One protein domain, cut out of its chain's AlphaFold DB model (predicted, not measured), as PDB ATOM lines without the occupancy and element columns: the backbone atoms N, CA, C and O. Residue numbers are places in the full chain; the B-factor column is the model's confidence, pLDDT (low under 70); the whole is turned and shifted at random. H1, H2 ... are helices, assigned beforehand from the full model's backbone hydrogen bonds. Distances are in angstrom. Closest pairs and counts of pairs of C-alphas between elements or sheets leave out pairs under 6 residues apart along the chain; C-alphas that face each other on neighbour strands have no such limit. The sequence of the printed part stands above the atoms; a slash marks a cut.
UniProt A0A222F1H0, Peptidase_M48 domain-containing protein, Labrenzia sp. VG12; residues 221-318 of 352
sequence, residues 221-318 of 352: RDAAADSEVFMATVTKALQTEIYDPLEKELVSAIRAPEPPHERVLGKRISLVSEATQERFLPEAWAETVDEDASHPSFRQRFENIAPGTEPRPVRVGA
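AT A GLANCE: This is residues 221 to 318 of the 352 residues of the protein "Peptidase_M48 domain-containing protein" of Labrenzia sp. VG12 (UniProt A0A222F1H0). A long helix, H1, makes a spine: H4 runs alongside residues 221 to 232, H3 crosses at 229 to 237, and H2 slants over 234 to 246. Residues 250 to 256 and 290 to 295 stick out. The printed part has 98 residues with four named helices, H1 to H4 in order along the chain, and no named strand; its class is all helix, with 63 of the 98 residues in the helices, and it is flat and only just loose, close to compact, with a radius of gyration of the C-alphas of 15.4 A and spans of 51 by 36 by 18 A.

IN THESE COORDINATES: H1, residues 221 to 250, begins at C-alpha (-53.882, -25.717, -39.404), spans 41.2 A and has a kink of 27 degrees near residue 244. H2 is residues 260 to 271, H3 274 to 286, 18.6 A, and H4 298 to 305, ending at C-alpha (-51.050, -20.041, -39.949).

HOW THE PARTS SIT: H1, the hub, touches H4 at a shallow tilt of 19 degrees, opposite ways; their closest C-alphas, Ala 225 and Phe 302, are 6.1 A apart. H1 and H3 touch, about perpendicular at 85 degrees; closest C-alphas Thr 233 and Gln 277, 5.4 A. H1 and H2 touch at a steep tilt of 53 degrees; closest C-alphas Ala 237 and Leu 271, 6.1 A. H2 and H4 are apart. O i to N i+4 pairs are within hydrogen-bond range throughout H4, and in 23 of 26 in H1, 6 of 8 in H2, 7 of 9 in H3.

THE WHOLE: The printed part has no cut; the link H3 to H4 is long. The model's pLDDT is under 70 at residues 291 to 294.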
ATOM      1  N   ARG A 221     -54.398 -26.895 -40.119       97.44
ATOM      2  CA  ARG A 221     -53.882 -25.717 -39.404       97.44
ATOM      3  C   ARG A 221     -53.027 -26.087 -38.194       97.44
ATOM      4  O   ARG A 221     -51.942 -25.545 -38.037       97.44
ATOM      5  N   ASP A 222     -53.503 -27.010 -37.365       97.00
ATOM      6  CA  ASP A 222     -52.810 -27.367 -36.125       97.00
ATOM      7  C   ASP A 222     -51.498 -28.116 -36.423       97.00
ATOM      8  O   ASP A 222     -50.487 -27.873 -35.778       97.00
ATOM      9  N   ALA A 223     -51.454 -28.944 -37.477       97.38
ATOM     10  CA  ALA A 223     -50.215 -29.597 -37.907       97.38
ATOM     11  C   ALA A 223     -49.179 -28.606 -38.465       97.38
ATOM     12  O   ALA A 223     -47.985 -28.797 -38.239       97.38
ATOM     13  N   ALA A 224     -49.629 -27.563 -39.170       98.06
ATOM     14  CA  ALA A 224     -48.782 -26.462 -39.632       98.06
ATOM     15  C   ALA A 224     -48.232 -25.627 -38.470       98.06
ATOM     16  O   ALA A 224     -47.027 -25.402 -38.402       98.06
ATOM     17  N   ALA A 225     -49.090 -25.244 -37.523       98.12
ATOM     18  CA  ALA A 225     -48.689 -24.493 -36.336       98.12
ATOM     19  C   ALA A 225     -47.677 -25.279 -35.484       98.12
ATOM     20  O   ALA A 225     -46.655 -24.733 -35.073       98.12
ATOM     21  N   ASP A 226     -47.925 -26.573 -35.285       98.31
ATOM     22  CA  ASP A 226     -47.025 -27.457 -34.550       98.31
ATOM     23  C   ASP A 226     -45.658 -27.602 -35.231       98.31
ATOM     24  O   ASP A 226     -44.623 -27.595 -34.567       98.31
ATOM     25  N   SER A 227     -45.643 -27.731 -36.559       98.06
ATOM     26  CA  SER A 227     -44.397 -27.797 -37.325       98.06
ATOM     27  C   SER A 227     -43.591 -26.511 -37.208       98.06
ATOM     28  O   SER A 227     -42.372 -26.579 -37.096       98.06
ATOM     29  N   GLU A 228     -44.252 -25.356 -37.192       97.38
ATOM     30  CA  GLU A 228     -43.583 -24.064 -37.051       97.38
ATOM     31  C   GLU A 228     -42.979 -23.897 -35.647       97.38
ATOM     32  O   GLU A 228     -41.825 -23.493 -35.519       97.38
ATOM     33  N   VAL A 229     -43.703 -24.296 -34.589       98.25
ATOM     34  CA  VAL A 229     -43.158 -24.329 -33.216       98.25
ATOM     35  C   VAL A 229     -41.965 -25.275 -33.121       98.25
ATOM     36  O   VAL A 229     -40.927 -24.910 -32.564       98.25
ATOM     37  N   PHE A 230     -42.103 -26.484 -33.668       98.44
ATOM     38  CA  PHE A 230     -41.033 -27.473 -33.675       98.44
ATOM     39  C   PHE A 230     -39.786 -26.921 -34.367       98.44
ATOM     40  O   PHE A 230     -38.724 -26.916 -33.755       98.44
ATOM     41  N   MET A 231     -39.910 -26.400 -35.593       97.56
ATOM     42  CA  MET A 231     -38.768 -25.879 -36.350       97.56
ATOM     43  C   MET A 231     -38.094 -24.705 -35.633       97.56
ATOM     44  O   MET A 231     -36.868 -24.693 -35.508       97.56
ATOM     45  N   ALA A 232     -38.870 -23.756 -35.105       96.44
ATOM     46  CA  ALA A 232     -38.325 -22.583 -34.426       96.44
ATOM     47  C   ALA A 232     -37.561 -22.940 -33.140       96.44
ATOM     48  O   ALA A 232     -36.503 -22.378 -32.856       96.44
ATOM     49  N   THR A 233     -38.073 -23.897 -32.365       97.88
ATOM     50  CA  THR A 233     -37.456 -24.308 -31.096       97.88
ATOM     51  C   THR A 233     -36.299 -25.283 -31.297       97.88
ATOM     52  O   THR A 233     -35.252 -25.115 -30.674       97.88
ATOM     53  N   VAL A 234     -36.442 -26.269 -32.189       97.56
ATOM     54  CA  VAL A 234     -35.411 -27.290 -32.422       97.56
ATOM     55  C   VAL A 234     -34.178 -26.701 -33.106       97.56
ATOM     56  O   VAL A 234     -33.071 -27.114 -32.782       97.56
ATOM     57  N   THR A 235     -34.336 -25.688 -33.966       96.00
ATOM     58  CA  THR A 235     -33.203 -24.967 -34.578       96.00
ATOM     59  C   THR A 235     -32.347 -24.283 -33.510       96.00
ATOM     60  O   THR A 235     -31.132 -24.470 -33.480       96.00
ATOM     61  N   LYS A 236     -32.972 -23.560 -32.568       95.69
ATOM     62  CA  LYS A 236     -32.256 -22.932 -31.442       95.69
ATOM     63  C   LYS A 236     -31.622 -23.969 -30.517       95.69
ATOM     64  O   LYS A 236     -30.457 -23.833 -30.153       95.69
ATOM     65  N   ALA A 237     -32.359 -25.030 -30.183       97.19
ATOM     66  CA  ALA A 237     -31.846 -26.107 -29.345       97.19
ATOM     67  C   ALA A 237     -30.630 -26.797 -29.979       97.19
ATOM     68  O   ALA A 237     -29.634 -27.021 -29.295       97.19
ATOM     69  N   LEU A 238     -30.672 -27.088 -31.283       97.00
ATOM     70  CA  LEU A 238     -29.535 -27.643 -32.013       97.00
ATOM     71  C   LEU A 238     -28.335 -26.705 -31.989       97.00
ATOM     72  O   LEU A 238     -27.238 -27.151 -31.653       97.00
ATOM     73  N   GLN A 239     -28.539 -25.420 -32.292       96.38
ATOM     74  CA  GLN A 239     -27.452 -24.448 -32.264       96.38
ATOM     75  C   GLN A 239     -26.792 -24.413 -30.879       96.38
ATOM     76  O   GLN A 239     -25.598 -24.660 -30.750       96.38
ATOM     77  N   THR A 240     -27.582 -24.217 -29.822       96.75
ATOM     78  CA  THR A 240     -27.066 -24.062 -28.455       96.75
ATOM     79  C   THR A 240     -26.480 -25.348 -27.866       96.75
ATOM     80  O   THR A 240     -25.498 -25.303 -27.123       96.75
ATOM     81  N   GLU A 241     -27.092 -26.509 -28.119       96.38
ATOM     82  CA  GLU A 241     -26.744 -27.755 -27.421       96.38
ATOM     83  C   GLU A 241     -25.825 -28.691 -28.212       96.38
ATOM     84  O   GLU A 241     -25.213 -29.580 -27.599       96.38
ATOM     85  N   ILE A 242     -25.735 -28.518 -29.535       96.81
ATOM     86  CA  ILE A 242     -24.927 -29.351 -30.437       96.81
ATOM     87  C   ILE A 242     -23.829 -28.531 -31.105       96.81
ATOM     88  O   ILE A 242     -22.654 -28.858 -30.920       96.81
ATOM     89  N   TYR A 243     -24.195 -27.479 -31.839       96.06
ATOM     90  CA  TYR A 243     -23.264 -26.769 -32.716       96.06
ATOM     91  C   TYR A 243     -22.337 -25.807 -31.964       96.06
ATOM     92  O   TYR A 243     -21.129 -25.929 -32.128       96.06
ATOM     93  N   ASP A 244     -22.827 -24.960 -31.050       96.75
ATOM     94  CA  ASP A 244     -21.958 -24.062 -30.268       96.75
ATOM     95  C   ASP A 244     -20.893 -24.835 -29.455       96.75
ATOM     96  O   ASP A 244     -19.738 -24.396 -29.388       96.75
ATOM     97  N   PRO A 245     -21.212 -25.977 -28.804       95.94
ATOM     98  CA  PRO A 245     -20.192 -26.800 -28.160       95.94
ATOM     99  C   PRO A 245     -19.246 -27.473 -29.159       95.94
ATOM    100  O   PRO A 245     -18.051 -27.561 -28.880       95.94
ATOM    101  N   LEU A 246     -19.758 -27.943 -30.303       94.88
ATOM    102  CA  LEU A 246     -18.948 -28.577 -31.343       94.88
ATOM    103  C   LEU A 246     -17.944 -27.594 -31.951       94.88
ATOM    104  O   LEU A 246     -16.773 -27.934 -32.074       94.88
ATOM    105  N   GLU A 247     -18.362 -26.373 -32.274       93.56
ATOM    106  CA  GLU A 247     -17.476 -25.325 -32.788       93.56
ATOM    107  C   GLU A 247     -16.324 -25.040 -31.817       93.56
ATOM    108  O   GLU A 247     -15.165 -24.975 -32.224       93.56
ATOM    109  N   LYS A 248     -16.613 -24.954 -30.512       93.75
ATOM    110  CA  LYS A 248     -15.580 -24.774 -29.476       93.75
ATOM    111  C   LYS A 248     -14.610 -25.951 -29.404       93.75
ATOM    112  O   LYS A 248     -13.420 -25.747 -29.174       93.75
ATOM    113  N   GLU A 249     -15.108 -27.169 -29.577       93.50
ATOM    114  CA  GLU A 249     -14.288 -28.379 -29.588       93.50
ATOM    115  C   GLU A 249     -13.372 -28.418 -30.816       93.50
ATOM    116  O   GLU A 249     -12.173 -28.664 -30.673       93.50
ATOM    117  N   LEU A 250     -13.907 -28.070 -31.992       92.00
ATOM    118  CA  LEU A 250     -13.177 -28.025 -33.261       92.00
ATOM    119  C   LEU A 250     -11.969 -27.081 -33.216       92.00
ATOM    120  O   LEU A 250     -10.926 -27.417 -33.766       92.00
ATOM    121  N   VAL A 251     -12.055 -25.952 -32.503       89.50
ATOM    122  CA  VAL A 251     -10.941 -24.989 -32.362       89.50
ATOM    123  C   VAL A 251      -9.669 -25.618 -31.772       89.50
ATOM    124  O   VAL A 251      -8.565 -25.161 -32.060       89.50
ATOM    125  N   SER A 252      -9.801 -26.656 -30.944       87.62
ATOM    126  CA  SER A 252      -8.666 -27.323 -30.279       87.62
ATOM    127  C   SER A 252      -8.519 -28.799 -30.656       87.62
ATOM    128  O   SER A 252      -7.734 -29.529 -30.044       87.62
ATOM    129  N   ALA A 253      -9.282 -29.248 -31.653       86.62
ATOM    130  CA  ALA A 253      -9.347 -30.639 -32.049       86.62
ATOM    131  C   ALA A 253      -8.043 -31.079 -32.729       86.62
ATOM    132  O   ALA A 253      -7.590 -30.477 -33.695       86.62
ATOM    133  N   ILE A 254      -7.451 -32.166 -32.229       86.50
ATOM    134  CA  ILE A 254      -6.320 -32.860 -32.878       86.50
ATOM    135  C   ILE A 254      -6.836 -33.947 -33.835       86.50
ATOM    136  O   ILE A 254      -6.116 -34.407 -34.711       86.50
ATOM    137  N   ARG A 255      -8.084 -34.389 -33.650       87.44
ATOM    138  CA  ARG A 255      -8.802 -35.358 -34.484       87.44
ATOM    139  C   ARG A 255     -10.253 -34.930 -34.577       87.44
ATOM    140  O   ARG A 255     -10.720 -34.228 -33.680       87.44
ATOM    141  N   ALA A 256     -10.957 -35.396 -35.602       90.06
ATOM    142  CA  ALA A 256     -12.382 -35.143 -35.720       90.06
ATOM    143  C   ALA A 256     -13.118 -35.592 -34.436       90.06
ATOM    144  O   ALA A 256     -12.964 -36.748 -34.022       90.06
ATOM    145  N   PRO A 257     -13.865 -34.691 -33.770       93.56
ATOM    146  CA  PRO A 257     -14.646 -35.053 -32.593       93.56
ATOM    147  C   PRO A 257     -15.891 -35.873 -32.981       93.56
ATOM    148  O   PRO A 257     -16.030 -36.295 -34.120       93.56
ATOM    149  N   GLU A 258     -16.813 -36.147 -32.056       94.12
ATOM    150  CA  GLU A 258     -18.053 -36.863 -32.415       94.12
ATOM    151  C   GLU A 258     -18.871 -36.063 -33.460       94.12
ATOM    152  O   GLU A 258     -19.116 -34.874 -33.208       94.12
ATOM    153  N   PRO A 259     -19.318 -36.665 -34.586       93.69
ATOM    154  CA  PRO A 259     -20.072 -35.965 -35.630       93.69
ATOM    155  C   PRO A 259     -21.420 -35.392 -35.150       93.69
ATOM    156  O   PRO A 259     -22.045 -35.967 -34.253       93.69
ATOM    157  N   PRO A 260     -21.942 -34.319 -35.784       93.62
ATOM    158  CA  PRO A 260     -23.205 -33.679 -35.408       93.62
ATOM    159  C   PRO A 260     -24.380 -34.654 -35.269       93.62
ATOM    160  O   PRO A 260     -25.013 -34.713 -34.214       93.62
ATOM    161  N   HIS A 261     -24.625 -35.491 -36.283       93.38
ATOM    162  CA  HIS A 261     -25.780 -36.393 -36.307       93.38
ATOM    163  C   HIS A 261     -25.756 -37.453 -35.181       93.38
ATOM    164  O   HIS A 261     -26.817 -37.893 -34.730       93.38
ATOM    165  N   GLU A 262     -24.578 -37.846 -34.680       95.38
ATOM    166  CA  GLU A 262     -24.448 -38.747 -33.523       95.38
ATOM    167  C   GLU A 262     -24.794 -38.042 -32.219       95.38
ATOM    168  O   GLU A 262     -25.586 -38.566 -31.429       95.38
ATOM    169  N   ARG A 263     -24.308 -36.809 -32.034       96.06
ATOM    170  CA  ARG A 263     -24.695 -35.976 -30.886       96.06
ATOM    171  C   ARG A 263     -26.202 -35.730 -30.879       96.06
ATOM    172  O   ARG A 263     -26.840 -35.816 -29.827       96.06
ATOM    173  N   VAL A 264     -26.781 -35.469 -32.054       96.31
ATOM    174  CA  VAL A 264     -28.230 -35.326 -32.254       96.31
ATOM    175  C   VAL A 264     -28.961 -36.602 -31.855       96.31
ATOM    176  O   VAL A 264     -29.931 -36.535 -31.101       96.31
ATOM    177  N   LEU A 265     -28.492 -37.774 -32.292       94.50
ATOM    178  CA  LEU A 265     -29.085 -39.053 -31.908       94.50
ATOM    179  C   LEU A 265     -29.018 -39.276 -30.388       94.50
ATOM    180  O   LEU A 265     -30.026 -39.648 -29.781       94.50
ATOM    181  N   GLY A 266     -27.862 -39.007 -29.775       95.75
ATOM    182  CA  GLY A 266     -27.628 -39.162 -28.339       95.75
ATOM    183  C   GLY A 266     -28.473 -38.220 -27.477       95.75
ATOM    184  O   GLY A 266     -28.917 -38.605 -26.395       95.75
ATOM    185  N   LYS A 267     -28.760 -37.009 -27.970       96.94
ATOM    186  CA  LYS A 267     -29.565 -35.994 -27.270       96.94
ATOM    187  C   LYS A 267     -30.995 -35.855 -27.786       96.94
ATOM    188  O   LYS A 267     -31.727 -34.997 -27.302       96.94
ATOM    189  N   ARG A 268     -31.448 -36.696 -28.722       96.62
ATOM    190  CA  ARG A 268     -32.753 -36.530 -29.383       96.62
ATOM    191  C   ARG A 268     -33.887 -36.281 -28.390       96.62
ATOM    192  O   ARG A 268     -34.668 -35.358 -28.577       96.62
ATOM    193  N   ILE A 269     -33.981 -37.116 -27.349       96.31
ATOM    194  CA  ILE A 269     -35.068 -37.052 -26.360       96.31
ATOM    195  C   ILE A 269     -35.107 -35.684 -25.674       96.31
ATOM    196  O   ILE A 269     -36.198 -35.150 -25.503       96.31
ATOM    197  N   SER A 270     -33.955 -35.109 -25.308       97.25
ATOM    198  CA  SER A 270     -33.915 -33.777 -24.703       97.25
ATOM    199  C   SER A 270     -34.189 -32.691 -25.739       97.25
ATOM    200  O   SER A 270     -35.018 -31.825 -25.473       97.25
ATOM    201  N   LEU A 271     -33.582 -32.767 -26.929       97.62
ATOM    202  CA  LEU A 271     -33.714 -31.755 -27.987       97.62
ATOM    203  C   LEU A 271     -35.166 -31.521 -28.420       97.62
ATOM    204  O   LEU A 271     -35.561 -30.381 -28.635       97.62
ATOM    205  N   VAL A 272     -35.973 -32.584 -28.517       97.56
ATOM    206  CA  VAL A 272     -37.379 -32.483 -28.957       97.56
ATOM    207  C   VAL A 272     -38.386 -32.460 -27.803       97.56
ATOM    208  O   VAL A 272     -39.593 -32.499 -28.042       97.56
ATOM    209  N   SER A 273     -37.916 -32.424 -26.551       97.88
ATOM    210  CA  SER A 273     -38.792 -32.442 -25.374       97.88
ATOM    211  C   SER A 273     -39.617 -31.162 -25.245       97.88
ATOM    212  O   SER A 273     -39.161 -30.081 -25.608       97.88
ATOM    213  N   GLU A 274     -40.809 -31.272 -24.653       97.56
ATOM    214  CA  GLU A 274     -41.645 -30.105 -24.344       97.56
ATOM    215  C   GLU A 274     -40.895 -29.095 -23.461       97.56
ATOM    216  O   GLU A 274     -40.954 -27.906 -23.735       97.56
ATOM    217  N   ALA A 275     -40.086 -29.555 -22.497       97.69
ATOM    218  CA  ALA A 275     -39.277 -28.683 -21.639       97.69
ATOM    219  C   ALA A 275     -38.246 -27.846 -22.425       97.69
ATOM    220  O   ALA A 275     -38.053 -26.661 -22.150       97.69
ATOM    221  N   THR A 276     -37.590 -28.442 -23.424       97.88
ATOM    222  CA  THR A 276     -36.669 -27.715 -24.311       97.88
ATOM    223  C   THR A 276     -37.420 -26.719 -25.183       97.88
ATOM    224  O   THR A 276     -36.979 -25.582 -25.348       97.88
ATOM    225  N   GLN A 277     -38.590 -27.101 -25.692       98.12
ATOM    226  CA  GLN A 277     -39.425 -26.188 -26.465       98.12
ATOM    227  C   GLN A 277     -39.907 -25.008 -25.609       98.12
ATOM    228  O   GLN A 277     -39.766 -23.869 -26.037       98.12
ATOM    229  N   GLU A 278     -40.376 -25.237 -24.378       97.69
ATOM    230  CA  GLU A 278     -40.755 -24.181 -23.423       97.69
ATOM    231  C   GLU A 278     -39.610 -23.208 -23.136       97.69
ATOM    232  O   GLU A 278     -39.838 -22.006 -23.002       97.69
ATOM    233  N   ARG A 279     -38.374 -23.715 -23.072       97.69
ATOM    234  CA  ARG A 279     -37.178 -22.895 -22.862       97.69
ATOM    235  C   ARG A 279     -36.904 -21.948 -24.032       97.69
ATOM    236  O   ARG A 279     -36.591 -20.785 -23.791       97.69
ATOM    237  N   PHE A 280     -36.981 -22.435 -25.270       97.50
ATOM    238  CA  PHE A 280     -36.581 -21.665 -26.459       97.50
ATOM    239  C   PHE A 280     -37.732 -20.903 -27.130       97.50
ATOM    240  O   PHE A 280     -37.486 -19.963 -27.886       97.50
ATOM    241  N   LEU A 281     -38.987 -21.257 -26.849       97.00
ATOM    242  CA  LEU A 281     -40.153 -20.644 -27.485       97.00
ATOM    243  C   LEU A 281     -40.291 -19.131 -27.218       97.00
ATOM    244  O   LEU A 281     -40.561 -18.408 -28.177       97.00
ATOM    245  N   PRO A 282     -40.077 -18.606 -25.991       95.81
ATOM    246  CA  PRO A 282     -40.144 -17.164 -25.747       95.81
ATOM    247  C   PRO A 282     -39.099 -16.383 -26.545       95.81
ATOM    248  O   PRO A 282     -39.398 -15.312 -27.070       95.81
ATOM    249  N   GLU A 283     -37.889 -16.932 -26.661       94.44
ATOM    250  CA  GLU A 283     -36.811 -16.333 -27.447       94.44
ATOM    251  C   GLU A 283     -37.165 -16.328 -28.937       94.44
ATOM    252  O   GLU A 283     -37.090 -15.283 -29.578       94.44
ATOM    253  N   ALA A 284     -37.630 -17.461 -29.474       93.44
ATOM    254  CA  ALA A 284     -38.069 -17.558 -30.866       93.44
ATOM    255  C   ALA A 284     -39.228 -16.598 -31.180       93.44
ATOM    256  O   ALA A 284     -39.277 -16.008 -32.255       93.44
ATOM    257  N   TRP A 285     -40.164 -16.416 -30.244       95.12
ATOM    258  CA  TRP A 285     -41.298 -15.502 -30.412       95.12
ATOM    259  C   TRP A 285     -40.897 -14.024 -30.376       95.12
ATOM    260  O   TRP A 285     -41.496 -13.202 -31.073       95.12
ATOM    261  N   ALA A 286     -39.905 -13.684 -29.551       92.69
ATOM    262  CA  ALA A 286     -39.385 -12.327 -29.420       92.69
ATOM    263  C   ALA A 286     -38.435 -11.934 -30.561       92.69
ATOM    264  O   ALA A 286     -38.148 -10.749 -30.723       92.69
ATOM    265  N   GLU A 287     -37.954 -12.905 -31.340       87.69
ATOM    266  CA  GLU A 287     -37.018 -12.674 -32.430       87.69
ATOM    267  C   GLU A 287     -37.618 -11.753 -33.498       87.69
ATOM    268  O   GLU A 287     -38.593 -12.066 -34.193       87.69
ATOM    269  N   THR A 288     -37.012 -10.575 -33.621       82.56
ATOM    270  CA  THR A 288     -37.270  -9.644 -34.708       82.56
ATOM    271  C   THR A 288     -36.269  -9.915 -35.805       82.56
ATOM    272  O   THR A 288     -35.062  -9.897 -35.570       82.56
ATOM    273  N   VAL A 289     -36.780 -10.132 -37.003       78.19
ATOM    274  CA  VAL A 289     -35.950 -10.312 -38.179       78.19
ATOM    275  C   VAL A 289     -35.755  -8.950 -38.855       78.19
ATOM    276  O   VAL A 289     -36.695  -8.155 -38.908       78.19
ATOM    277  N   ASP A 290     -34.538  -8.684 -39.331       70.25
ATOM    278  CA  ASP A 290     -34.188  -7.454 -40.053       70.25
ATOM    279  C   ASP A 290     -35.057  -7.270 -41.316       70.25
ATOM    280  O   ASP A 290     -35.502  -8.245 -41.934       70.25
ATOM    281  N   GLU A 291     -35.285  -6.023 -41.739       61.09
ATOM    282  CA  GLU A 291     -35.979  -5.707 -42.996       61.09
ATOM    283  C   GLU A 291     -35.277  -6.339 -44.211       61.09
ATOM    284  O   GLU A 291     -35.941  -6.716 -45.192       61.09
ATOM    285  N   ASP A 292     -33.960  -6.523 -44.094       56.16
ATOM    286  CA  ASP A 292     -33.080  -7.112 -45.100       56.16
ATOM    287  C   ASP A 292     -32.973  -8.642 -45.023       56.16
ATOM    288  O   ASP A 292     -32.242  -9.237 -45.809       56.16
ATOM    289  N   ALA A 293     -33.708  -9.326 -44.144       69.81
ATOM    290  CA  ALA A 293     -33.684 -10.787 -44.124       69.81
ATOM    291  C   ALA A 293     -34.635 -11.424 -45.152       69.81
ATOM    292  O   ALA A 293     -35.745 -10.939 -45.422       69.81
ATOM    293  N   SER A 294     -34.227 -12.591 -45.661       68.31
ATOM    294  CA  SER A 294     -34.952 -13.369 -46.674       68.31
ATOM    295  C   SER A 294     -36.160 -14.138 -46.182       68.31
ATOM    296  O   SER A 294     -37.007 -14.501 -47.007       68.31
ATOM    297  N   HIS A 295     -36.291 -14.316 -44.869       79.44
ATOM    298  CA  HIS A 295     -37.372 -15.080 -44.259       79.44
ATOM    299  C   HIS A 295     -38.136 -14.218 -43.240       79.44
ATOM    300  O   HIS A 295     -37.529 -13.380 -42.575       79.44
ATOM    301  N   PRO A 296     -39.469 -14.360 -43.131       89.31
ATOM    302  CA  PRO A 296     -40.243 -13.740 -42.056       89.31
ATOM    303  C   PRO A 296     -39.848 -14.313 -40.687       89.31
ATOM    304  O   PRO A 296     -39.337 -15.429 -40.605       89.31
ATOM    305  N   SER A 297     -40.143 -13.588 -39.606       93.12
ATOM    306  CA  SER A 297     -39.922 -14.119 -38.254       93.12
ATOM    307  C   SER A 297     -40.848 -15.295 -37.940       93.12
ATOM    308  O   SER A 297     -41.951 -15.388 -38.488       93.12
ATOM    309  N   PHE A 298     -40.442 -16.145 -36.988       94.69
ATOM    310  CA  PHE A 298     -41.286 -17.223 -36.452       94.69
ATOM    311  C   PHE A 298     -42.686 -16.712 -36.091       94.69
ATOM    312  O   PHE A 298     -43.693 -17.289 -36.494       94.69
ATOM    313  N   ARG A 299     -42.761 -15.567 -35.402       95.50
ATOM    314  CA  ARG A 299     -44.034 -14.939 -35.038       95.50
ATOM    315  C   ARG A 299     -44.904 -14.628 -36.258       95.50
ATOM    316  O   ARG A 299     -46.087 -14.950 -36.249       95.50
ATOM    317  N   GLN A 300     -44.337 -14.027 -37.306       95.12
ATOM    318  CA  GLN A 300     -45.085 -13.694 -38.525       95.12
ATOM    319  C   GLN A 300     -45.616 -14.947 -39.231       95.12
ATOM    320  O   GLN A 300     -46.758 -14.949 -39.692       95.12
ATOM    321  N   ARG A 301     -44.806 -16.009 -39.302       96.19
ATOM    322  CA  ARG A 301     -45.192 -17.292 -39.908       96.19
ATOM    323  C   ARG A 301     -46.279 -17.991 -39.102       96.19
ATOM    324  O   ARG A 301     -47.322 -18.352 -39.650       96.19
ATOM    325  N   PHE A 302     -46.105 -18.079 -37.784       97.12
ATOM    326  CA  PHE A 302     -47.088 -18.676 -36.885       97.12
ATOM    327  C   PHE A 302     -48.424 -17.919 -36.910       97.12
ATOM    328  O   PHE A 302     -49.473 -18.535 -37.094       97.12
ATOM    329  N   GLU A 303     -48.410 -16.586 -36.798       96.69
ATOM    330  CA  GLU A 303     -49.625 -15.759 -36.865       96.69
ATOM    331  C   GLU A 303     -50.317 -15.859 -38.235       96.69
ATOM    332  O   GLU A 303     -51.539 -15.749 -38.313       96.69
ATOM    333  N   ASN A 304     -49.569 -16.108 -39.314       96.88
ATOM    334  CA  ASN A 304     -50.130 -16.341 -40.643       96.88
ATOM    335  C   ASN A 304     -50.840 -17.704 -40.771       96.88
ATOM    336  O   ASN A 304     -51.798 -17.817 -41.539       96.88
ATOM    337  N   ILE A 305     -50.415 -18.714 -40.006       97.56
ATOM    338  CA  ILE A 305     -51.050 -20.041 -39.949       97.56
ATOM    339  C   ILE A 305     -52.241 -20.042 -38.981       97.56
ATOM    340  O   ILE A 305     -53.333 -20.501 -39.327       97.56
ATOM    341  N   ALA A 306     -52.039 -19.537 -37.763       96.56
ATOM    342  CA  ALA A 306     -53.000 -19.585 -36.665       96.56
ATOM    343  C   ALA A 306     -53.205 -18.195 -36.024       96.56
ATOM    344  O   ALA A 306     -52.791 -17.965 -34.883       96.56
ATOM    345  N   PRO A 307     -53.883 -17.259 -36.722       96.06
ATOM    346  CA  PRO A 307     -54.104 -15.909 -36.213       96.06
ATOM    347  C   PRO A 307     -54.805 -15.908 -34.849       96.06
ATOM    348  O   PRO A 307     -55.800 -16.609 -34.652       96.06
ATOM    349  N   GLY A 308     -54.303 -15.099 -33.912       93.88
ATOM    350  CA  GLY A 308     -54.891 -14.943 -32.575       93.88
ATOM    351  C   GLY A 308     -54.727 -16.153 -31.650       93.88
ATOM    352  O   GLY A 308     -55.386 -16.212 -30.615       93.88
ATOM    353  N   THR A 309     -53.879 -17.116 -32.017       95.50
ATOM    354  CA  THR A 309     -53.530 -18.269 -31.178       95.50
ATOM    355  C   THR A 309     -52.133 -18.070 -30.595       95.50
ATOM    356  O   THR A 309     -51.252 -17.546 -31.272       95.50
ATOM    357  N   GLU A 310     -51.922 -18.485 -29.349       94.19
ATOM    358  CA  GLU A 310     -50.586 -18.520 -28.746       94.19
ATOM    359  C   GLU A 310     -49.889 -19.850 -29.073       94.19
ATOM    360  O   GLU A 310     -50.535 -20.904 -28.980       94.19
ATOM    361  N   PRO A 311     -48.593 -19.835 -29.430       96.31
ATOM    362  CA  PRO A 311     -47.841 -21.058 -29.664       96.31
ATOM    363  C   PRO A 311     -47.675 -21.843 -28.364       96.31
ATOM    364  O   PRO A 311     -47.559 -21.275 -27.277       96.31
ATOM    365  N   ARG A 312     -47.652 -23.171 -28.474       95.94
ATOM    366  CA  ARG A 312     -47.481 -24.080 -27.337       95.94
ATOM    367  C   ARG A 312     -46.490 -25.180 -27.693       95.94
ATOM    368  O   ARG A 312     -46.431 -25.542 -28.866       95.94
ATOM    369  N   PRO A 313     -45.762 -25.729 -26.705       97.25
ATOM    370  CA  PRO A 313     -44.916 -26.895 -26.908       97.25
ATOM    371  C   PRO A 313     -45.679 -28.041 -27.568       97.25
ATOM    372  O   PRO A 313     -46.845 -28.303 -27.263       97.25
ATOM    373  N   VAL A 314     -44.991 -28.730 -28.464       97.19
ATOM    374  CA  VAL A 314     -45.530 -29.788 -29.302       97.19
ATOM    375  C   VAL A 314     -44.943 -31.116 -28.865       97.19
ATOM    376  O   VAL A 314     -43.726 -31.295 -28.802       97.19
ATOM    377  N   ARG A 315     -45.808 -32.102 -28.647       96.81
ATOM    378  CA  ARG A 315     -45.359 -33.469 -28.410       96.81
ATOM    379  C   ARG A 315     -44.803 -34.077 -29.699       96.81
ATOM    380  O   ARG A 315     -45.542 -34.252 -30.667       96.81
ATOM    381  N   VAL A 316     -43.531 -34.465 -29.674       97.75
ATOM    382  CA  VAL A 316     -42.853 -35.125 -30.800       97.75
ATOM    383  C   VAL A 316     -42.797 -36.636 -30.578       97.75
ATOM    384  O   VAL A 316     -42.335 -37.118 -29.541       97.75
ATOM    385  N   GLY A 317     -43.298 -37.395 -31.553       96.50
ATOM    386  CA  GLY A 317     -43.352 -38.855 -31.514       96.50
ATOM    387  C   GLY A 317     -42.023 -39.562 -31.824       96.50
ATOM    388  O   GLY A 317     -40.920 -39.037 -31.628       96.50
ATOM    389  N   ALA A 318     -42.136 -40.803 -32.308       96.81
ATOM    390  CA  ALA A 318     -41.004 -41.544 -32.862       96.81
ATOM    391  C   ALA A 318     -40.445 -40.821 -34.096       96.81
ATOM    392  O   ALA A 318     -41.209 -40.226 -34.853       96.81
TER     393      ALA A 318